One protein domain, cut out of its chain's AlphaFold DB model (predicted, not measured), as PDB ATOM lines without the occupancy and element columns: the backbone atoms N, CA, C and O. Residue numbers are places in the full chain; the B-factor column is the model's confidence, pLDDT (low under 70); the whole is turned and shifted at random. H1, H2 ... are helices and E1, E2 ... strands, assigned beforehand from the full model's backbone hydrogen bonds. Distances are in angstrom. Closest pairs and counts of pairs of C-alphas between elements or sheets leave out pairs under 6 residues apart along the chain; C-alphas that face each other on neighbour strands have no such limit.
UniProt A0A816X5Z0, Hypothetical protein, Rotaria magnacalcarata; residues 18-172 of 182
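What this domain is: This is residues 18 to 172 of the 182 residues of the protein "Hypothetical protein" of Rotaria magnacalcarata (UniProt A0A816X5Z0). Picture one strongly twisted sheet of six strands, curled like part of a barrel, with three helices spread over one face: H1 at the E1 and E2 end, H4 over the middle and H3 at the E4 end. The long strand E6 and strand E3 make the core of the sheet, and the short helix H2 sits near the beginning of H4, off the sheet. The printed part has 155 residues with four named helices and six named strands, in the order E1 H1 E2 H2 E3 H3 E4 E5 H4 E6. The sheet runs E1 E2 E6 E3 E5 E4 and is mixed, and the class is mixed, helices and strands. The whole is compact, with a radius of gyration of the C-alphas of 17.2 A and spans of 51 by 37 by 27 A.

Where its parts are: Find C-alpha 21 at (236.285, 260.601, -191.642), where E1, residues 21 to 24, begins. Next look for H1, residues 30 to 41, 16.2 A from first to last C-alpha, and E2, residues 49 to 55, 19.6 A. Then come the short helix H2, residues 65 to 71, and E3, residues 77 to 84, 21.4 A. H3, residues 91 to 103, spans 18.3 A, and E4, residues 109 to 114, spans 16.8 A. E5, residues 127 to 134, covers 22.7 A. Find C-alpha 138 at (235.048, 284.015, -196.611); from there H4 runs 24.4 A to residue 154. The longest strand, E6, residues 159 to 171, runs 32.7 A and ends at C-alpha 171, (228.725, 266.128, -184.759).

How they stand to each other: Start at the edge strand E1, parallel to E2 at 15 degrees, with N 53 and O 23 2.8 A apart. E2 and E6 are antiparallel at 139 degrees; look at N 168 and O 52, 2.8 A. E6 and E3 are antiparallel at 152 degrees, with N 79 and O 165 at 2.8 A. E3 and E5 are antiparallel at 160 degrees, with N 82 and O 129 at 2.8 A. The hairpin E4 and E5 is antiparallel at 158 degrees, with N 130 and O 111 at 2.8 A, and E4 is the other edge strand. These N and O pairs are within hydrogen-bond range. E1, H1, E2 form a strand-helix-strand unit, two parallel neighbour strands with a helix between, its crossover right-handed. E2, H2, E3, then E3, H3, E4 and E5, H4, E6 are split units, each with another strand between its two, and their crossovers are right-handed too. H1, H3 and H4 on one face of the sheet make two layers, helices over strands. H1 is on the sheet at a height of 10.4 A, over E1 and E2; its closest C-alphas to E1 are those of Val 34 and Tyr 23, 7.4 A. H4 is on it at 9.0 A, over E3 and along the strands, at 26 degrees to E3 on the local plane; the C-alphas of Phe 78 and Ala 141 come closest, 6.7 A. H3 is on it at 8.8 A, over E4, with the C-alphas of Cys 102 and Leu 110 closest, 4.8 A. H2 is only just not on the sheet, with 4 pairs of C-alphas within 10 A. H2 and H4 are close but not clearly touching, the C-alphas of Asp 65 and Asn 140 7.4 A apart, at a steep tilt of 45 degrees, opposite ways. H1, H3 and H4 are apart from one another. In H1, H2, H3 and H4 every O i to N i+4 pair is within hydrogen-bond range.

The domain as a whole: Look for the two C-alphas farthest apart, those of Asn 43 and Asp 89, 50.8 A. The printed part has no cut. The long link is E4 to E5, residues 115 to 126. The mean pLDDT of the printed part is 80.1, and 30 residues are under 70, among them residues 18 to 22, 45 to 49 and 115 to 126.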
ATOM      1  N   ILE A  18     235.037 254.986-185.524       57.31
ATOM      2  CA  ILE A  18     235.708 255.943-186.409       57.31
ATOM      3  C   ILE A  18     235.682 257.294-185.702       57.31
ATOM      4  O   ILE A  18     234.624 257.871-185.438       57.31
ATOM      5  N   ALA A  19     236.869 257.774-185.337       57.41
ATOM      6  CA  ALA A  19     237.013 259.063-184.674       57.41
ATOM      7  C   ALA A  19     236.855 260.231-185.664       57.41
ATOM      8  O   ALA A  19     236.302 261.261-185.284       57.41
ATOM      9  N   LEU A  20     237.298 260.062-186.916       59.72
ATOM     10  CA  LEU A  20     237.233 261.087-187.956       59.72
ATOM     11  C   LEU A  20     237.225 260.444-189.352       59.72
ATOM     12  O   LEU A  20     238.071 259.600-189.635       59.72
ATOM     13  N   ALA A  21     236.292 260.868-190.204       66.25
ATOM     14  CA  ALA A  21     236.285 260.601-191.642       66.25
ATOM     15  C   ALA A  21     236.364 261.937-192.398       66.25
ATOM     16  O   ALA A  21     235.784 262.929-191.937       66.25
ATOM     17  N   HIS A  22     237.103 261.952-193.510       66.56
ATOM     18  CA  HIS A  22     237.359 263.132-194.334       66.56
ATOM     19  C   HIS A  22     236.799 262.918-195.738       66.56
ATOM     20  O   HIS A  22     237.035 261.866-196.328       66.56
ATOM     21  N   TYR A  23     236.075 263.911-196.250       75.50
ATOM     22  CA  TYR A  23     235.434 263.859-197.560       75.50
ATOM     23  C   TYR A  23     235.656 265.166-198.311       75.50
ATOM     24  O   TYR A  23     235.353 266.228-197.765       75.50
ATOM     25  N   ASP A  24     236.122 265.075-199.555       75.12
ATOM     26  CA  ASP A  24     236.367 266.218-200.437       75.12
ATOM     27  C   ASP A  24     235.233 266.395-201.451       75.12
ATOM     28  O   ASP A  24     234.884 265.453-202.166       75.12
ATOM     29  N   GLY A  25     234.683 267.606-201.563       75.38
ATOM     30  CA  GLY A  25     233.769 267.966-202.651       75.38
ATOM     31  C   GLY A  25     232.881 269.171-202.359       75.38
ATOM     32  O   GLY A  25     233.026 269.854-201.349       75.38
ATOM     33  N   GLU A  26     231.963 269.457-203.282       76.50
ATOM     34  CA  GLU A  26     231.152 270.672-203.223       76.50
ATOM     35  C   GLU A  26     230.067 270.594-202.143       76.50
ATOM     36  O   GLU A  26     229.291 269.640-202.044       76.50
ATOM     37  N   TYR A  27     229.962 271.648-201.340       72.88
ATOM     38  CA  TYR A  27     228.873 271.785-200.381       72.88
ATOM     39  C   TYR A  27     227.641 272.440-201.037       72.88
ATOM     40  O   TYR A  27     227.806 273.416-201.770       72.88
ATOM     41  N   PRO A  28     226.393 271.999-200.757       77.25
ATOM     42  CA  PRO A  28     225.995 270.905-199.861       77.25
ATOM     43  C   PRO A  28     225.870 269.535-200.552       77.25
ATOM     44  O   PRO A  28     225.405 268.586-199.921       77.25
ATOM     45  N   SER A  29     226.208 269.411-201.839       81.44
ATOM     46  CA  SER A  29     225.908 268.209-202.638       81.44
ATOM     47  C   SER A  29     226.588 266.947-202.097       81.44
ATOM     48  O   SER A  29     225.969 265.879-202.089       81.44
ATOM     49  N   ILE A  30     227.795 267.085-201.547       80.75
ATOM     50  CA  ILE A  30     228.563 265.990-200.951       80.75
ATOM     51  C   ILE A  30     227.887 265.324-199.744       80.75
ATOM     52  O   ILE A  30     228.137 264.150-199.481       80.75
ATOM     53  N   PHE A  31     226.971 265.998-199.038       80.19
ATOM     54  CA  PHE A  31     226.311 265.388-197.878       80.19
ATOM     55  C   PHE A  31     225.575 264.100-198.213       80.19
ATOM     56  O   PHE A  31     225.670 263.139-197.458       80.19
ATOM     57  N   LYS A  32     224.864 264.058-199.343       80.69
ATOM     58  CA  LYS A  32     224.104 262.861-199.726       80.69
ATOM     59  C   LYS A  32     225.024 261.673-199.983       80.69
ATOM     60  O   LYS A  32     224.668 260.551-199.640       80.69
ATOM     61  N   GLN A  33     226.193 261.930-200.570       82.44
ATOM     62  CA  GLN A  33     227.214 260.911-200.783       82.44
ATOM     63  C   GLN A  33     227.760 260.414-199.444       82.44
ATOM     64  O   GLN A  33     227.771 259.212-199.212       82.44
ATOM     65  N   VAL A  34     228.124 261.332-198.545       82.06
ATOM     66  CA  VAL A  34     228.621 261.007-197.201       82.06
ATOM     67  C   VAL A  34     227.598 260.186-196.418       82.06
ATOM     68  O   VAL A  34     227.929 259.138-195.877       82.06
ATOM     69  N   GLU A  35     226.336 260.612-196.391       79.62
ATOM     70  CA  GLU A  35     225.256 259.870-195.738       79.62
ATOM     71  C   GLU A  35     225.078 258.471-196.321       79.62
ATOM     72  O   GLU A  35     224.849 257.519-195.576       79.62
ATOM     73  N   GLN A  36     225.159 258.342-197.647       82.06
ATOM     74  CA  GLN A  36     225.024 257.056-198.311       82.06
ATOM     75  C   GLN A  36     226.194 256.131-197.975       82.06
ATOM     76  O   GLN A  36     225.967 254.993-197.579       82.06
ATOM     77  N   GLU A  37     227.424 256.633-198.026       81.56
ATOM     78  CA  GLU A  37     228.626 255.870-197.690       81.56
ATOM     79  C   GLU A  37     228.609 255.393-196.232       81.56
ATOM     80  O   GLU A  37     228.944 254.250-195.922       81.56
ATOM     81  N   ILE A  38     228.132 256.248-195.328       79.62
ATOM     82  CA  ILE A  38     227.947 255.915-193.917       79.62
ATOM     83  C   ILE A  38     226.909 254.814-193.727       79.62
ATOM     84  O   ILE A  38     227.145 253.891-192.945       79.62
ATOM     85  N   ARG A  39     225.793 254.864-194.463       80.00
ATOM     86  CA  ARG A  39     224.782 253.798-194.450       80.00
ATOM     87  C   ARG A  39     225.323 252.483-195.010       80.00
ATOM     88  O   ARG A  39     225.051 251.436-194.429       80.00
ATOM     89  N   ASP A  40     226.096 252.540-196.087       81.81
ATOM     90  CA  ASP A  40     226.531 251.349-196.820       81.81
ATOM     91  C   ASP A  40     227.739 250.657-196.171       81.81
ATOM     92  O   ASP A  40     227.824 249.427-196.177       81.81
ATOM     93  N   HIS A  41     228.659 251.421-195.573       79.12
ATOM     94  CA  HIS A  41     229.946 250.901-195.091       79.12
ATOM     95  C   HIS A  41     230.175 251.053-193.586       79.12
ATOM     96  O   HIS A  41     230.981 250.314-193.013       79.12
ATOM     97  N   PHE A  42     229.476 251.980-192.924       74.12
ATOM     98  CA  PHE A  42     229.744 252.347-191.530       74.12
ATOM     99  C   PHE A  42     228.526 252.207-190.606       74.12
ATOM    100  O   PHE A  42     228.542 252.722-189.491       74.12
ATOM    101  N   ASN A  43     227.504 251.452-191.020       71.81
ATOM    102  CA  ASN A  43     226.270 251.234-190.254       71.81
ATOM    103  C   ASN A  43     226.483 250.683-188.830       71.81
ATOM    104  O   ASN A  43     225.711 250.998-187.935       71.81
ATOM    105  N   ASN A  44     227.550 249.912-188.601       71.62
ATOM    106  CA  ASN A  44     227.885 249.323-187.299       71.62
ATOM    107  C   ASN A  44     228.912 250.144-186.487       71.62
ATOM    108  O   ASN A  44     229.425 249.669-185.469       71.62
ATOM    109  N   PHE A  45     229.270 251.346-186.949       67.56
ATOM    110  CA  PHE A  45     230.265 252.208-186.313       67.56
ATOM    111  C   PHE A  45     229.593 253.391-185.614       67.56
ATOM    112  O   PHE A  45     228.725 254.060-186.169       67.56
ATOM    113  N   LEU A  46     230.069 253.729-184.413       65.94
ATOM    114  CA  LEU A  46     229.717 255.004-183.791       65.94
ATOM    115  C   LEU A  46     230.601 256.108-184.385       65.94
ATOM    116  O   LEU A  46     231.769 256.247-184.015       65.94
ATOM    117  N   ILE A  47     230.047 256.906-185.294       67.69
ATOM    118  CA  ILE A  47     230.760 258.037-185.898       67.69
ATOM    119  C   ILE A  47     230.698 259.243-184.953       67.69
ATOM    120  O   ILE A  47     229.644 259.849-184.755       67.69
ATOM    121  N   LYS A  48     231.843 259.620-184.366       65.38
ATOM    122  CA  LYS A  48     231.927 260.780-183.453       65.38
ATOM    123  C   LYS A  48     231.839 262.119-184.180       65.38
ATOM    124  O   LYS A  48     231.172 263.041-183.702       65.38
ATOM    125  N   SER A  49     232.528 262.235-185.308       67.31
ATOM    126  CA  SER A  49     232.596 263.467-186.090       67.31
ATOM    127  C   SER A  49     232.915 263.189-187.545       67.31
ATOM    128  O   SER A  49     233.654 262.256-187.856       67.31
ATOM    129  N   ILE A  50     232.397 264.054-188.410       71.56
ATOM    130  CA  ILE A  50     232.692 264.063-189.840       71.56
ATOM    131  C   ILE A  50     233.173 265.449-190.209       71.56
ATOM    132  O   ILE A  50     232.535 266.435-189.832       71.56
ATOM    133  N   ALA A  51     234.289 265.501-190.927       78.88
ATOM    134  CA  ALA A  51     234.797 266.714-191.534       78.88
ATOM    135  C   ALA A  51     234.625 266.594-193.047       78.88
ATOM    136  O   ALA A  51     235.147 265.674-193.671       78.88
ATOM    137  N   ILE A  52     233.878 267.525-193.623       79.19
ATOM    138  CA  ILE A  52     233.749 267.666-195.069       79.19
ATOM    139  C   ILE A  52     234.597 268.863-195.475       79.19
ATOM    140  O   ILE A  52     234.378 269.961-194.961       79.19
ATOM    141  N   ALA A  53     235.547 268.652-196.373       81.50
ATOM    142  CA  ALA A  53     236.313 269.704-197.007       81.50
ATOM    143  C   ALA A  53     235.636 270.121-198.316       81.50
ATOM    144  O   ALA A  53     235.494 269.337-199.250       81.50
ATOM    145  N   SER A  54     235.223 271.383-198.375       80.81
ATOM    146  CA  SER A  54     234.739 272.038-199.592       80.81
ATOM    147  C   SER A  54     235.706 273.152-199.969       80.81
ATOM    148  O   SER A  54     236.372 273.729-199.105       80.81
ATOM    149  N   LEU A  55     235.830 273.455-201.262       82.75
ATOM    150  CA  LEU A  55     236.666 274.572-201.685       82.75
ATOM    151  C   LEU A  55     236.098 275.867-201.109       82.75
ATOM    152  O   LEU A  55     234.910 276.155-201.226       82.75
ATOM    153  N   ALA A  56     236.957 276.721-200.553       76.81
ATOM    154  CA  ALA A  56     236.503 278.000-200.010       76.81
ATOM    155  C   ALA A  56     235.901 278.930-201.091       76.81
ATOM    156  O   ALA A  56     235.223 279.909-200.778       76.81
ATOM    157  N   SER A  57     236.136 278.648-202.376       79.75
ATOM    158  CA  SER A  57     235.512 279.346-203.505       79.75
ATOM    159  C   SER A  57     234.042 278.980-203.732       79.75
ATOM    160  O   SER A  57     233.356 279.731-204.434       79.75
ATOM    161  N   ASP A  58     233.545 277.891-203.142       81.50
ATOM    162  CA  ASP A  58     232.174 277.423-203.345       81.50
ATOM    163  C   ASP A  58     231.161 278.502-202.953       81.50
ATOM    164  O   ASP A  58     231.319 279.239-201.978       81.50
ATOM    165  N   LYS A  59     230.089 278.632-203.739       81.69
ATOM    166  CA  LYS A  59     229.078 279.682-203.524       81.69
ATOM    167  C   LYS A  59     228.251 279.468-202.255       81.69
ATOM    168  O   LYS A  59     227.607 280.405-201.800       81.69
ATOM    169  N   CYS A  60     228.265 278.254-201.712       84.12
ATOM    170  CA  CYS A  60     227.452 277.846-200.573       84.12
ATOM    171  C   CYS A  60     228.196 277.910-199.230       84.12
ATOM    172  O   CYS A  60     227.638 277.468-198.232       84.12
ATOM    173  N   VAL A  61     229.422 278.443-199.186       88.56
ATOM    174  CA  VAL A  61     230.159 278.708-197.933       88.56
ATOM    175  C   VAL A  61     229.832 280.119-197.417       88.56
ATOM    176  O   VAL A  61     229.494 280.992-198.228       88.56
ATOM    177  N   PRO A  62     229.959 280.395-196.103       91.62
ATOM    178  CA  PRO A  62     229.573 281.688-195.550       91.62
ATOM    179  C   PRO A  62     230.435 282.812-196.119       91.62
ATOM    180  O   PRO A  62     231.661 282.768-196.038       91.62
ATOM    181  N   GLN A  63     229.806 283.854-196.654       92.88
ATOM    182  CA  GLN A  63     230.480 285.007-197.251       92.88
ATOM    183  C   GLN A  63     230.938 286.013-196.199       92.88
ATOM    184  O   GLN A  63     232.047 286.548-196.276       92.88
ATOM    185  N   THR A  64     230.093 286.252-195.195       95.19
ATOM    186  CA  THR A  64     230.314 287.254-194.142       95.19
ATOM    187  C   THR A  64     230.361 286.621-192.752       95.19
ATOM    188  O   THR A  64     229.796 285.554-192.522       95.19
ATOM    189  N   ASP A  65     231.000 287.294-191.792       94.94
ATOM    190  CA  ASP A  65     231.032 286.836-190.393       94.94
ATOM    191  C   ASP A  65     229.629 286.741-189.786       94.94
ATOM    192  O   ASP A  65     229.367 285.890-188.937       94.94
ATOM    193  N   MET A  66     228.716 287.621-190.209       94.56
ATOM    194  CA  MET A  66     227.325 287.588-189.768       94.56
ATOM    195  C   MET A  66     226.625 286.329-190.281       94.56
ATOM    196  O   MET A  66     226.004 285.622-189.494       94.56
ATOM    197  N   GLU A  67     226.776 286.016-191.567       91.25
ATOM    198  CA  GLU A  67     226.238 284.794-192.166       91.25
ATOM    199  C   GLU A  67     226.793 283.541-191.484       91.25
ATOM    200  O   GLU A  67     226.025 282.650-191.124       91.25
ATOM    201  N   PHE A  68     228.104 283.508-191.214       92.12
ATOM    202  CA  PHE A  68     228.714 282.430-190.438       92.12
ATOM    203  C   PHE A  68     227.992 282.259-189.093       92.12
ATOM    204  O   PHE A  68     227.530 281.172-188.760       92.12
ATOM    205  N   ARG A  69     227.863 283.334-188.308       90.69
ATOM    206  CA  ARG A  69     227.279 283.268-186.957       90.69
ATOM    207  C   ARG A  69     225.807 282.862-186.943       90.69
ATOM    208  O   ARG A  69     225.370 282.279-185.956       90.69
ATOM    209  N   LEU A  70     225.055 283.218-187.981       89.56
ATOM    210  CA  LEU A  70     223.621 282.943-188.061       89.56
ATOM    211  C   LEU A  70     223.320 281.509-188.504       89.56
ATOM    212  O   LEU A  70     222.362 280.925-188.007       89.56
ATOM    213  N   PHE A  71     224.118 280.955-189.421       86.81
ATOM    214  CA  PHE A  71     223.761 279.715-190.121       86.81
ATOM    215  C   PHE A  71     224.746 278.562-189.924       86.81
ATOM    216  O   PHE A  71     224.427 277.431-190.283       86.81
ATOM    217  N   TRP A  72     225.920 278.814-189.341       86.88
ATOM    218  CA  TRP A  72     226.989 277.821-189.253       86.88
ATOM    219  C   TRP A  72     227.361 277.469-187.818       86.88
ATOM    220  O   TRP A  72     227.230 278.250-186.873       86.88
ATOM    221  N   ASN A  73     227.851 276.244-187.646       85.56
ATOM    222  CA  ASN A  73     228.310 275.761-186.359       85.56
ATOM    223  C   ASN A  73     229.654 276.411-186.009       85.56
ATOM    224  O   ASN A  73     230.548 276.525-186.843       85.56
ATOM    225  N   LYS A  74     229.860 276.737-184.729       85.88
ATOM    226  CA  LYS A  74     231.132 277.282-184.222       85.88
ATOM    227  C   LYS A  74     232.363 276.400-184.478       85.88
ATOM    228  O   LYS A  74     233.477 276.890-184.357       85.88
ATOM    229  N   ASN A  75     232.167 275.109-184.763       85.00
ATOM    230  CA  ASN A  75     233.251 274.181-185.098       85.00
ATOM    231  C   ASN A  75     233.575 274.154-186.604       85.00
ATOM    232  O   ASN A  75     234.514 273.465-186.988       85.00
ATOM    233  N   ASN A  76     232.800 274.843-187.452       88.19
ATOM    234  CA  ASN A  76     233.154 275.046-188.855       88.19
ATOM    235  C   ASN A  76     234.267 276.093-188.956       88.19
ATOM    236  O   ASN A  76     234.349 277.010-188.134       88.19
ATOM    237  N   CYS A  77     235.132 275.968-189.951       91.94
ATOM    238  CA  CYS A  77     236.244 276.892-190.133       91.94
ATOM    239  C   CYS A  77     236.661 276.984-191.590       91.94
ATOM    240  O   CYS A  77     236.423 276.078-192.380       91.94
ATOM    241  N   PHE A  78     237.334 278.078-191.923       91.75
ATOM    242  CA  PHE A  78     238.191 278.112-193.097       91.75
ATOM    243  C   PHE A  78     239.571 277.578-192.722       91.75
ATOM    244  O   PHE A  78     240.136 277.999-191.710       91.75
ATOM    245  N   GLU A  79     240.106 276.674-193.536       91.75
ATOM    246  CA  GLU A  79     241.462 276.150-193.417       91.75
ATOM    247  C   GLU A  79     242.307 276.581-194.615       91.75
ATOM    248  O   GLU A  79     241.906 276.452-195.772       91.75
ATOM    249  N   PHE A  80     243.489 277.115-194.320       90.94
ATOM    250  CA  PHE A  80     244.460 277.571-195.307       90.94
ATOM    251  C   PHE A  80     245.730 276.745-195.155       90.94
ATOM    252  O   PHE A  80     246.354 276.770-194.093       90.94
ATOM    253  N   TYR A  81     246.103 276.028-196.210       89.44
ATOM    254  CA  TYR A  81     247.258 275.136-196.230       89.44
ATOM    255  C   TYR A  81     248.374 275.792-197.027       89.44
ATOM    256  O   TYR A  81     248.314 275.846-198.252       89.44
ATOM    257  N   TYR A  82     249.395 276.279-196.335       89.31
ATOM    258  CA  TYR A  82     250.557 276.918-196.933       89.31
ATOM    259  C   TYR A  82     251.664 275.882-197.116       89.31
ATOM    260  O   TYR A  82     252.208 275.370-196.134       89.31
ATOM    261  N   LYS A  83     252.043 275.601-198.367       87.69
ATOM    262  CA  LYS A  83     253.267 274.837-198.653       87.69
ATOM    263  C   LYS A  83     254.462 275.759-198.467       87.69
ATOM    264  O   LYS A  83     254.611 276.728-199.216       87.69
ATOM    265  N   VAL A  84     255.290 275.490-197.461       83.81
ATOM    266  CA  VAL A  84     256.423 276.351-197.106       83.81
ATOM    267  C   VAL A  84     257.727 275.657-197.469       83.81
ATOM    268  O   VAL A  84     257.982 274.531-197.050       83.81
ATOM    269  N   LEU A  85     258.569 276.353-198.232       77.75
ATOM    270  CA  LEU A  85     259.917 275.886-198.527       77.75
ATOM    271  C   LEU A  85     260.825 276.111-197.316       77.75
ATOM    272  O   LEU A  85     261.015 277.251-196.876       77.75
ATOM    273  N   ILE A  86     261.423 275.034-196.821       75.94
ATOM    274  CA  ILE A  86     262.563 275.097-195.914       75.94
ATOM    275  C   ILE A  86     263.770 274.657-196.740       75.94
ATOM    276  O   ILE A  86     263.769 273.571-197.301       75.94
ATOM    277  N   GLY A  87     264.744 275.546-196.922       69.06
ATOM    278  CA  GLY A  87     265.985 275.173-197.601       69.06
ATOM    279  C   GLY A  87     266.803 274.223-196.728       69.06
ATOM    280  O   GLY A  87     266.698 274.287-195.501       69.06
ATOM    281  N   GLU A  88     267.631 273.385-197.354       69.56
ATOM    282  CA  GLU A  88     268.568 272.494-196.649       69.56
ATOM    283  C   GLU A  88     269.506 273.302-195.735       69.56
ATOM    284  O   GLU A  88     269.728 272.959-194.571       69.56
ATOM    285  N   ASP A  89     269.951 274.462-196.218       66.94
ATOM    286  CA  ASP A  89     270.676 275.438-195.416       66.94
ATOM    287  C   ASP A  89     269.727 276.082-194.389       66.94
ATOM    288  O   ASP A  89     268.769 276.779-194.740       66.94
ATOM    289  N   GLN A  90     270.026 275.892-193.099       72.69
ATOM    290  CA  GLN A  90     269.253 276.392-191.944       72.69
ATOM    291  C   GLN A  90     267.927 275.662-191.664       72.69
ATOM    292  O   GLN A  90     267.059 276.214-190.978       72.69
ATOM    293  N   GLN A  91     267.772 274.419-192.132       78.50
ATOM    294  CA  GLN A  91     266.543 273.640-191.943       78.50
ATOM    295  C   GLN A  91     266.095 273.567-190.472       78.50
ATOM    296  O   GLN A  91     264.939 273.852-190.155       78.50
ATOM    297  N   GLU A  92     267.017 273.265-189.552       82.50
ATOM    298  CA  GLU A  92     266.709 273.123-188.123       82.50
ATOM    299  C   GLU A  92     266.250 274.445-187.481       82.50
ATOM    300  O   GLU A  92     265.294 274.473-186.701       82.50
ATOM    301  N   GLU A  93     266.904 275.559-187.818       86.38
ATOM    302  CA  GLU A  93     266.565 276.879-187.283       86.38
ATOM    303  C   GLU A  93     265.200 277.347-187.797       86.38
ATOM    304  O   GLU A  93     264.338 277.757-187.013       86.38
ATOM    305  N   LYS A  94     264.963 277.221-189.105       84.56
ATOM    306  CA  LYS A  94     263.684 277.572-189.733       84.56
ATOM    307  C   LYS A  94     262.537 276.708-189.220       84.56
ATOM    308  O   LYS A  94     261.454 277.229-188.943       84.56
ATOM    309  N   LEU A  95     262.775 275.414-189.013       84.56
ATOM    310  CA  LEU A  95     261.796 274.519-188.408       84.56
ATOM    311  C   LEU A  95     261.457 274.942-186.973       84.56
ATOM    312  O   LEU A  95     260.279 275.032-186.624       84.56
ATOM    313  N   LYS A  96     262.463 275.264-186.149       87.38
ATOM    314  CA  LYS A  96     262.250 275.789-184.789       87.38
ATOM    315  C   LYS A  96     261.421 277.073-184.800       87.38
ATOM    316  O   LYS A  96     260.533 277.227-183.962       87.38
ATOM    317  N   GLN A  97     261.658 277.967-185.758       88.31
ATOM    318  CA  GLN A  97     260.868 279.188-185.918       88.31
ATOM    319  C   GLN A  97     259.404 278.886-186.283       88.31
ATOM    320  O   GLN A  97     258.507 279.410-185.623       88.31
ATOM    321  N   LEU A  98     259.134 277.998-187.249       86.81
ATOM    322  CA  LEU A  98     257.764 277.591-187.614       86.81
ATOM    323  C   LEU A  98     257.028 276.901-186.458       86.81
ATOM    324  O   LEU A  98     255.861 277.196-186.188       86.81
ATOM    325  N   GLN A  99     257.711 276.020-185.727       87.25
ATOM    326  CA  GLN A  99     257.162 275.404-184.518       87.25
ATOM    327  C   GLN A  99     256.867 276.457-183.440       87.25
ATOM    328  O   GLN A  99     255.835 276.390-182.769       87.25
ATOM    329  N   GLY A 100     257.747 277.451-183.293       86.69
ATOM    330  CA  GLY A 100     257.544 278.607-182.425       86.69
ATOM    331  C   GLY A 100     256.304 279.416-182.809       86.69
ATOM    332  O   GLY A 100     255.514 279.764-181.933       86.69
ATOM    333  N   LEU A 101     256.078 279.641-184.107       86.12
ATOM    334  CA  LEU A 101     254.868 280.293-184.616       86.12
ATOM    335  C   LEU A 101     253.607 279.504-184.254       86.12
ATOM    336  O   LEU A 101     252.663 280.094-183.733       86.12
ATOM    337  N   CYS A 102     253.610 278.182-184.431       85.12
ATOM    338  CA  CYS A 102     252.453 277.339-184.101       85.12
ATOM    339  C   CYS A 102     252.129 277.323-182.601       85.12
ATOM    340  O   CYS A 102     250.973 277.200-182.208       85.12
ATOM    341  N   ARG A 103     253.150 277.466-181.749       83.06
ATOM    342  CA  ARG A 103     252.992 277.544-180.287       83.06
ATOM    343  C   ARG A 103     252.646 278.945-179.792       83.06
ATOM    344  O   ARG A 103     252.230 279.099-178.643       83.06
ATOM    345  N   SER A 104     252.855 279.971-180.613       78.19
ATOM    346  CA  SER A 104     252.561 281.347-180.231       78.19
ATOM    347  C   SER A 104     251.052 281.544-180.065       78.19
ATOM    348  O   SER A 104     250.248 280.979-180.807       78.19
ATOM    349  N   LYS A 105     250.648 282.348-179.072       62.72
ATOM    350  CA  LYS A 105     249.240 282.717-178.864       62.72
ATOM    351  C   LYS A 105     248.793 283.674-179.971       62.72
ATOM    352  O   LYS A 105     248.751 284.888-179.779       62.72
ATOM    353  N   THR A 106     248.498 283.128-181.139       64.50
ATOM    354  CA  THR A 106     247.874 283.845-182.250       64.50
ATOM    355  C   THR A 106     246.352 283.831-182.093       64.50
ATOM    356  O   THR A 106     245.790 283.067-181.310       64.50
ATOM    357  N   ARG A 107     245.658 284.731-182.801       70.25
ATOM    358  CA  ARG A 107     244.180 284.797-182.805       70.25
ATOM    359  C   ARG A 107     243.526 283.648-183.585       70.25
ATOM    360  O   ARG A 107     242.304 283.583-183.654       70.25
ATOM    361  N   PHE A 108     244.331 282.786-184.186       78.56
ATOM    362  CA  PHE A 108     243.934 281.693-185.056       78.56
ATOM    363  C   PHE A 108     244.715 280.441-184.680       78.56
ATOM    364  O   PHE A 108     245.762 280.530-184.041       78.56
ATOM    365  N   HIS A 109     244.188 279.271-185.022       84.12
ATOM    366  CA  HIS A 109     244.894 278.031-184.732       84.12
ATOM    367  C   HIS A 109     245.896 277.753-185.851       84.12
ATOM    368  O   HIS A 109     245.533 277.820-187.025       84.12
ATOM    369  N   LEU A 110     247.141 277.463-185.480       86.75
ATOM    370  CA  LEU A 110     248.198 277.078-186.405       86.75
ATOM    371  C   LEU A 110     248.650 275.652-186.102       86.75
ATOM    372  O   LEU A 110     248.958 275.325-184.956       86.75
ATOM    373  N   CYS A 111     248.744 274.836-187.144       86.19
ATOM    374  CA  CYS A 111     249.293 273.491-187.076       86.19
ATOM    375  C   CYS A 111     250.395 273.337-188.122       86.19
ATOM    376  O   CYS A 111     250.259 273.816-189.243       86.19
ATOM    377  N   LEU A 112     251.483 272.663-187.763       83.75
ATOM    378  CA  LEU A 112     252.545 272.306-188.695       83.75
ATOM    379  C   LEU A 112     252.493 270.801-188.919       83.75
ATOM    380  O   LEU A 112     252.634 270.040-187.959       83.75
ATOM    381  N   LEU A 113     252.330 270.385-190.169       80.88
ATOM    382  CA  LEU A 113     252.405 268.986-190.562       80.88
ATOM    383  C   LEU A 113     253.657 268.760-191.414       80.88
ATOM    384  O   LEU A 113     253.934 269.571-192.305       80.88
ATOM    385  N   PRO A 114     254.421 267.680-191.171       70.00
ATOM    386  CA  PRO A 114     255.396 267.229-192.153       70.00
ATOM    387  C   PRO A 114     254.657 266.913-193.453       70.00
ATOM    388  O   PRO A 114     253.522 266.426-193.425       70.00
ATOM    389  N   ASN A 115     255.274 267.205-194.592       65.38
ATOM    390  CA  ASN A 115     254.719 266.774-195.862       65.38
ATOM    391  C   ASN A 115     254.860 265.245-195.975       65.38
ATOM    392  O   ASN A 115     255.890 264.743-196.400       65.38
ATOM    393  N   VAL A 116     253.839 264.501-195.541       52.22
ATOM    394  CA  VAL A 116     253.810 263.024-195.623       52.22
ATOM    395  C   VAL A 116     253.318 262.546-196.998       52.22
ATOM    396  O   VAL A 116     253.270 261.350-197.262       52.22
ATOM    397  N   LEU A 117     252.942 263.474-197.886       47.22
ATOM    398  CA  LEU A 117     252.539 263.188-199.261       47.22
ATOM    399  C   LEU A 117     253.770 263.269-200.175       47.22
ATOM    400  O   LEU A 117     253.897 264.164-201.013       47.22
ATOM    401  N   GLU A 118     254.709 262.344-199.986       46.88
ATOM    402  CA  GLU A 118     255.706 262.040-201.011       46.88
ATOM    403  C   GLU A 118     255.019 261.263-202.141       46.88
ATOM    404  O   GLU A 118     254.424 260.225-201.879       46.88
ATOM    405  N   GLU A 119     255.052 261.806-203.369       39.72
ATOM    406  CA  GLU A 119     255.358 261.069-204.620       39.72
ATOM    407  C   GLU A 119     255.047 261.834-205.924       39.72
ATOM    408  O   GLU A 119     255.286 261.308-207.009       39.72
ATOM    409  N   THR A 120     254.596 263.095-205.907       38.22
ATOM    410  CA  THR A 120     254.348 263.814-207.178       38.22
ATOM    411  C   THR A 120     255.082 265.154-207.292       38.22
ATOM    412  O   THR A 120     254.628 266.199-206.842       38.22
ATOM    413  N   ASN A 121     256.206 265.091-208.016       40.66
ATOM    414  CA  ASN A 121     256.915 266.168-208.723       40.66
ATOM    415  C   ASN A 121     257.781 267.170-207.924       40.66
ATOM    416  O   ASN A 121     257.335 268.233-207.505       40.66
ATOM    417  N   ASN A 122     259.093 266.893-207.918       43.53
ATOM    418  CA  ASN A 122     260.214 267.799-208.253       43.53
ATOM    419  C   ASN A 122     260.355 269.187-207.588       43.53
ATOM    420  O   ASN A 122     261.169 269.990-208.050       43.53
ATOM    421  N   LYS A 123     259.662 269.489-206.491       50.28
ATOM    422  CA  LYS A 123     260.008 270.622-205.618       50.28
ATOM    423  C   LYS A 123     259.909 270.162-204.170       50.28
ATOM    424  O   LYS A 123     258.810 269.978-203.670       50.28
ATOM    425  N   THR A 124     261.047 269.938-203.524       58.25
ATOM    426  CA  THR A 124     261.164 269.588-202.103       58.25
ATOM    427  C   THR A 124     260.533 270.690-201.253       58.25
ATOM    428  O   THR A 124     261.077 271.783-201.140       58.25
ATOM    429  N   PHE A 125     259.340 270.451-200.706       66.44
ATOM    430  CA  PHE A 125     258.774 271.247-199.618       66.44
ATOM    431  C   PHE A 125     258.573 270.322-198.423       66.44
ATOM    432  O   PHE A 125     257.877 269.311-198.510       66.44
ATOM    433  N   ASP A 126     259.200 270.682-197.311       69.06
ATOM    434  CA  ASP A 126     259.323 269.775-196.172       69.06
ATOM    435  C   ASP A 126     258.078 269.806-195.270       69.06
ATOM    436  O   ASP A 126     257.773 268.834-194.574       69.06
ATOM    437  N   TYR A 127     257.333 270.921-195.279       78.62
ATOM    438  CA  TYR A 127     256.233 271.142-194.343       78.62
ATOM    439  C   TYR A 127     255.040 271.878-194.950       78.62
ATOM    440  O   TYR A 127     255.165 272.779-195.788       78.62
ATOM    441  N   VAL A 128     253.867 271.527-194.431       84.94
ATOM    442  CA  VAL A 128     252.606 272.229-194.653       84.94
ATOM    443  C   VAL A 128     252.217 272.925-193.356       84.94
ATOM    444  O   VAL A 128     252.066 272.295-192.309       84.94
ATOM    445  N   LEU A 129     252.059 274.241-193.426       88.12
ATOM    446  CA  LEU A 129     251.519 275.039-192.335       88.12
ATOM    447  C   LEU A 129     250.018 275.207-192.565       88.12
ATOM    448  O   LEU A 129     249.606 275.635-193.637       88.12
ATOM    449  N   ILE A 130     249.208 274.880-191.571       89.69
ATOM    450  CA  ILE A 130     247.751 274.966-191.630       89.69
ATOM    451  C   ILE A 130     247.301 276.076-190.695       89.69
ATOM    452  O   ILE A 130     247.690 276.101-189.527       89.69
ATOM    453  N   MET A 131     246.467 276.980-191.200       91.00
ATOM    454  CA  MET A 131     245.779 277.991-190.402       91.00
ATOM    455  C   MET A 131     244.278 277.735-190.409       91.00
ATOM    456  O   MET A 131     243.668 277.745-191.476       91.00
ATOM    457  N   CYS A 132     243.679 277.595-189.226       90.44
ATOM    458  CA  CYS A 132     242.235 277.441-189.064       90.44
ATOM    459  C   CYS A 132     241.616 278.737-188.512       90.44
ATOM    460  O   CYS A 132     242.004 279.225-187.441       90.44
ATOM    461  N   LEU A 133     240.618 279.270-189.224       92.12
ATOM    462  CA  LEU A 133     239.844 280.458-188.857       92.12
ATOM    463  C   LEU A 133     238.389 280.089-188.565       92.12
ATOM    464  O   LEU A 133     237.619 279.762-189.468       92.12
ATOM    465  N   TYR A 134     238.009 280.175-187.293       91.00
ATOM    466  CA  TYR A 134     236.650 279.921-186.816       91.00
ATOM    467  C   TYR A 134     235.845 281.218-186.734       91.00
ATOM    468  O   TYR A 134     236.387 282.272-186.395       91.00
ATOM    469  N   GLY A 135     234.534 281.141-186.964       89.75
ATOM    470  CA  GLY A 135     233.640 282.282-186.730       89.75
ATOM    471  C   GLY A 135     233.761 283.419-187.747       89.75
ATOM    472  O   GLY A 135     233.273 284.517-187.468       89.75
ATOM    473  N   MET A 136     234.422 283.174-188.880       93.19
ATOM    474  CA  MET A 136     234.666 284.157-189.936       93.19
ATOM    475  C   MET A 136     233.976 283.738-191.230       93.19
ATOM    476  O   MET A 136     233.932 282.553-191.550       93.19
ATOM    477  N   GLY A 137     233.475 284.714-191.982       93.56
ATOM    478  CA  GLY A 137     233.069 284.520-193.368       93.56
ATOM    479  C   GLY A 137     234.260 284.581-194.320       93.56
ATOM    480  O   GLY A 137     235.337 285.072-193.970       93.56
ATOM    481  N   ARG A 138     234.044 284.118-195.551       94.12
ATOM    482  CA  ARG A 138     235.048 284.015-196.611       94.12
ATOM    483  C   ARG A 138     235.848 285.295-196.806       94.12
ATOM    484  O   ARG A 138     237.070 285.233-196.870       94.12
ATOM    485  N   ASN A 139     235.182 286.448-196.863       94.19
ATOM    486  CA  ASN A 139     235.851 287.721-197.140       94.19
ATOM    487  C   ASN A 139     236.925 288.033-196.088       94.19
ATOM    488  O   ASN A 139     238.078 288.295-196.425       94.19
ATOM    489  N   ASN A 140     236.560 287.926-194.809       95.00
ATOM    490  CA  ASN A 140     237.486 288.173-193.708       95.00
ATOM    491  C   ASN A 140     238.529 287.059-193.600       95.00
ATOM    492  O   ASN A 140     239.690 287.344-193.320       95.00
ATOM    493  N   ALA A 141     238.149 285.804-193.853       94.31
ATOM    494  CA  ALA A 141     239.076 284.679-193.819       94.31
ATOM    495  C   ALA A 141     240.212 284.843-194.847       94.31
ATOM    496  O   ALA A 141     241.382 284.680-194.501       94.31
ATOM    497  N   PHE A 142     239.881 285.240-196.080       94.44
ATOM    498  CA  PHE A 142     240.866 285.530-197.124       94.44
ATOM    499  C   PHE A 142     241.744 286.731-196.755       94.44
ATOM    500  O   PHE A 142     242.962 286.648-196.870       94.44
ATOM    501  N   GLU A 143     241.166 287.808-196.214       95.31
ATOM    502  CA  GLU A 143     241.953 288.966-195.769       95.31
ATOM    503  C   GLU A 143     242.958 288.599-194.658       95.31
ATOM    504  O   GLU A 143     244.091 289.088-194.638       95.31
ATOM    505  N   GLN A 144     242.567 287.731-193.717       94.44
ATOM    506  CA  GLN A 144     243.471 287.238-192.675       94.44
ATOM    507  C   GLN A 144     244.568 286.334-193.249       94.44
ATOM    508  O   GLN A 144     245.721 286.466-192.841       94.44
ATOM    509  N   SER A 145     244.235 285.470-194.214       94.00
ATOM    510  CA  SER A 145     245.220 284.671-194.954       94.00
ATOM    511  C   SER A 145     246.249 285.561-195.649       94.00
ATOM    512  O   SER A 145     247.447 285.405-195.426       94.00
ATOM    513  N   ASP A 146     245.812 286.590-196.374       93.88
ATOM    514  CA  ASP A 146     246.714 287.519-197.062       93.88
ATOM    515  C   ASP A 146     247.650 288.256-196.093       93.88
ATOM    516  O   ASP A 146     248.843 288.431-196.364       93.88
ATOM    517  N   LYS A 147     247.131 288.680-194.932       93.69
ATOM    518  CA  LYS A 147     247.949 289.272-193.859       93.69
ATOM    519  C   LYS A 147     248.971 288.275-193.324       93.69
ATOM    520  O   LYS A 147     250.123 288.646-193.100       93.69
ATOM    521  N   PHE A 148     248.576 287.018-193.149       92.62
ATOM    522  CA  PHE A 148     249.468 285.971-192.676       92.62
ATOM    523  C   PHE A 148     250.557 285.626-193.700       92.62
ATOM    524  O   PHE A 148     251.717 285.485-193.327       92.62
ATOM    525  N   VAL A 149     250.238 285.600-194.996       92.25
ATOM    526  CA  VAL A 149     251.224 285.422-196.073       92.25
ATOM    527  C   VAL A 149     252.270 286.536-196.055       92.25
ATOM    528  O   VAL A 149     253.462 286.259-196.195       92.25
ATOM    529  N   LYS A 150     251.856 287.797-195.865       92.94
ATOM    530  CA  LYS A 150     252.797 288.925-195.723       92.94
ATOM    531  C   LYS A 150     253.706 288.734-194.512       92.94
ATOM    532  O   LYS A 150     254.922 288.831-194.650       92.94
ATOM    533  N   TYR A 151     253.127 288.366-193.372       91.50
ATOM    534  CA  TYR A 151     253.877 288.070-192.154       91.50
ATOM    535  C   TYR A 151     254.897 286.936-192.349       91.50
ATOM    536  O   TYR A 151     256.049 287.064-191.942       91.50
ATOM    537  N   LEU A 152     254.512 285.838-193.008       90.25
ATOM    538  CA  LEU A 152     255.424 284.733-193.316       90.25
ATOM    539  C   LEU A 152     256.614 285.211-194.157       90.25
ATOM    540  O   LEU A 152     257.757 284.908-193.814       90.25
ATOM    541  N   LYS A 153     256.362 286.020-195.195       90.56
ATOM    542  CA  LYS A 153     257.415 286.585-196.054       90.56
ATOM    543  C   LYS A 153     258.374 287.486-195.282       90.56
ATOM    544  O   LYS A 153     259.583 287.363-195.451       90.56
ATOM    545  N   GLU A 154     257.861 288.333-194.391       90.31
ATOM    546  CA  GLU A 154     258.680 289.160-193.489       90.31
ATOM    547  C   GLU A 154     259.547 288.317-192.542       90.31
ATOM    548  O   GLU A 154     260.625 288.744-192.131       90.31
ATOM    549  N   LYS A 155     259.101 287.100-192.212       87.19
ATOM    550  CA  LYS A 155     259.855 286.110-191.432       87.19
ATOM    551  C   LYS A 155     260.767 285.218-192.277       87.19
ATOM    552  O   LYS A 155     261.366 284.294-191.740       87.19
ATOM    553  N   GLY A 156     260.907 285.492-193.574       87.81
ATOM    554  CA  GLY A 156     261.770 284.724-194.472       87.81
ATOM    555  C   GLY A 156     261.167 283.398-194.947       87.81
ATOM    556  O   GLY A 156     261.883 282.576-195.523       87.81
ATOM    557  N   PHE A 157     259.865 283.186-194.742       88.00
ATOM    558  CA  PHE A 157     259.122 282.041-195.262       88.00
ATOM    559  C   PHE A 157     258.337 282.451-196.504       88.00
ATOM    560  O   PHE A 157     257.546 283.391-196.472       88.00
ATOM    561  N   THR A 158     258.515 281.726-197.605       83.69
ATOM    562  CA  THR A 158     257.747 281.970-198.832       83.69
ATOM    563  C   THR A 158     256.758 280.829-199.045       83.69
ATOM    564  O   THR A 158     257.196 279.718-199.356       83.69
ATOM    565  N   PRO A 159     255.442 281.071-198.888       85.31
ATOM    566  CA  PRO A 159     254.424 280.126-199.326       85.31
ATOM    567  C   PRO A 159     254.501 279.954-200.843       85.31
ATOM    568  O   PRO A 159     254.456 280.942-201.579       85.31
ATOM    569  N   LEU A 160     254.642 278.714-201.302       82.75
ATOM    570  CA  LEU A 160     254.704 278.373-202.727       82.75
ATOM    571  C   LEU A 160     253.323 278.126-203.327       82.75
ATOM    572  O   LEU A 160     253.107 278.349-204.514       82.75
ATOM    573  N   ASP A 161     252.416 277.637-202.494       81.81
ATOM    574  CA  ASP A 161     251.070 277.237-202.856       81.81
ATOM    575  C   ASP A 161     250.182 277.396-201.625       81.81
ATOM    576  O   ASP A 161     250.660 277.250-200.488       81.81
ATOM    577  N   ILE A 162     248.914 277.719-201.861       84.56
ATOM    578  CA  ILE A 162     247.926 277.895-200.806       84.56
ATOM    579  C   ILE A 162     246.627 277.225-201.238       84.56
ATOM    580  O   ILE A 162     245.969 277.666-202.180       84.56
ATOM    581  N   VAL A 163     246.250 276.167-200.522       85.19
ATOM    582  CA  VAL A 163     244.943 275.524-200.692       85.19
ATOM    583  C   VAL A 163     243.975 276.122-199.679       85.19
ATOM    584  O   VAL A 163     244.300 276.243-198.496       85.19
ATOM    585  N   HIS A 164     242.795 276.515-200.155       88.50
ATOM    586  CA  HIS A 164     241.757 277.163-199.357       88.50
ATOM    587  C   HIS A 164     240.547 276.250-199.237       88.50
ATOM    588  O   HIS A 164     239.819 276.049-200.213       88.50
ATOM    589  N   LEU A 165     240.307 275.741-198.036       86.19
ATOM    590  CA  LEU A 165     239.177 274.873-197.748       86.19
ATOM    591  C   LEU A 165     238.239 275.539-196.748       86.19
ATOM    592  O   LEU A 165     238.636 276.351-195.914       86.19
ATOM    593  N   PHE A 166     236.972 275.173-196.833       87.00
ATOM    594  CA  PHE A 166     235.993 275.384-195.793       87.00
ATOM    595  C   PHE A 166     235.610 274.021-195.220       87.00
ATOM    596  O   PHE A 166     235.144 273.139-195.944       87.00
ATOM    597  N   ILE A 167     235.843 273.843-193.923       86.00
ATOM    598  CA  ILE A 167     235.659 272.576-193.229       86.00
ATOM    599  C   ILE A 167     234.328 272.572-192.490       86.00
ATOM    600  O   ILE A 167     234.100 273.306-191.515       86.00
ATOM    601  N   VAL A 168     233.448 271.675-192.922       82.25
ATOM    602  CA  VAL A 168     232.170 271.427-192.272       82.25
ATOM    603  C   VAL A 168     232.296 270.262-191.296       82.25
ATOM    604  O   VAL A 168     232.223 269.098-191.675       82.25
ATOM    605  N   CYS A 169     232.462 270.584-190.013       77.06
ATOM    606  CA  CYS A 169     232.401 269.639-188.906       77.06
ATOM    607  C   CYS A 169     230.948 269.363-188.484       77.06
ATOM    608  O   CYS A 169     230.332 270.181-187.792       77.06
ATOM    609  N   GLY A 170     230.419 268.193-188.838       65.62
ATOM    610  CA  GLY A 170     229.178 267.665-188.268       65.62
ATOM    611  C   GLY A 170     229.460 266.801-187.034       65.62
ATOM    612  O   GLY A 170     230.384 265.984-187.036       65.62
ATOM    613  N   LYS A 171     228.678 266.981-185.962       56.69
ATOM    614  CA  LYS A 171     228.725 266.128-184.759       56.69
ATOM    615  C   LYS A 171     227.521 265.198-184.744       56.69
ATOM    616  O   LYS A 171     226.421 265.647-185.040       56.69
ATOM    617  N   ASN A 172     227.733 263.959-184.300       47.16
ATOM    618  CA  ASN A 172     226.684 262.959-184.088       47.16
ATOM    619  C   ASN A 172     225.847 262.668-185.344       47.16
ATOM    620  O   ASN A 172     224.635 262.874-185.337       47.16
TER     621      ASN A 172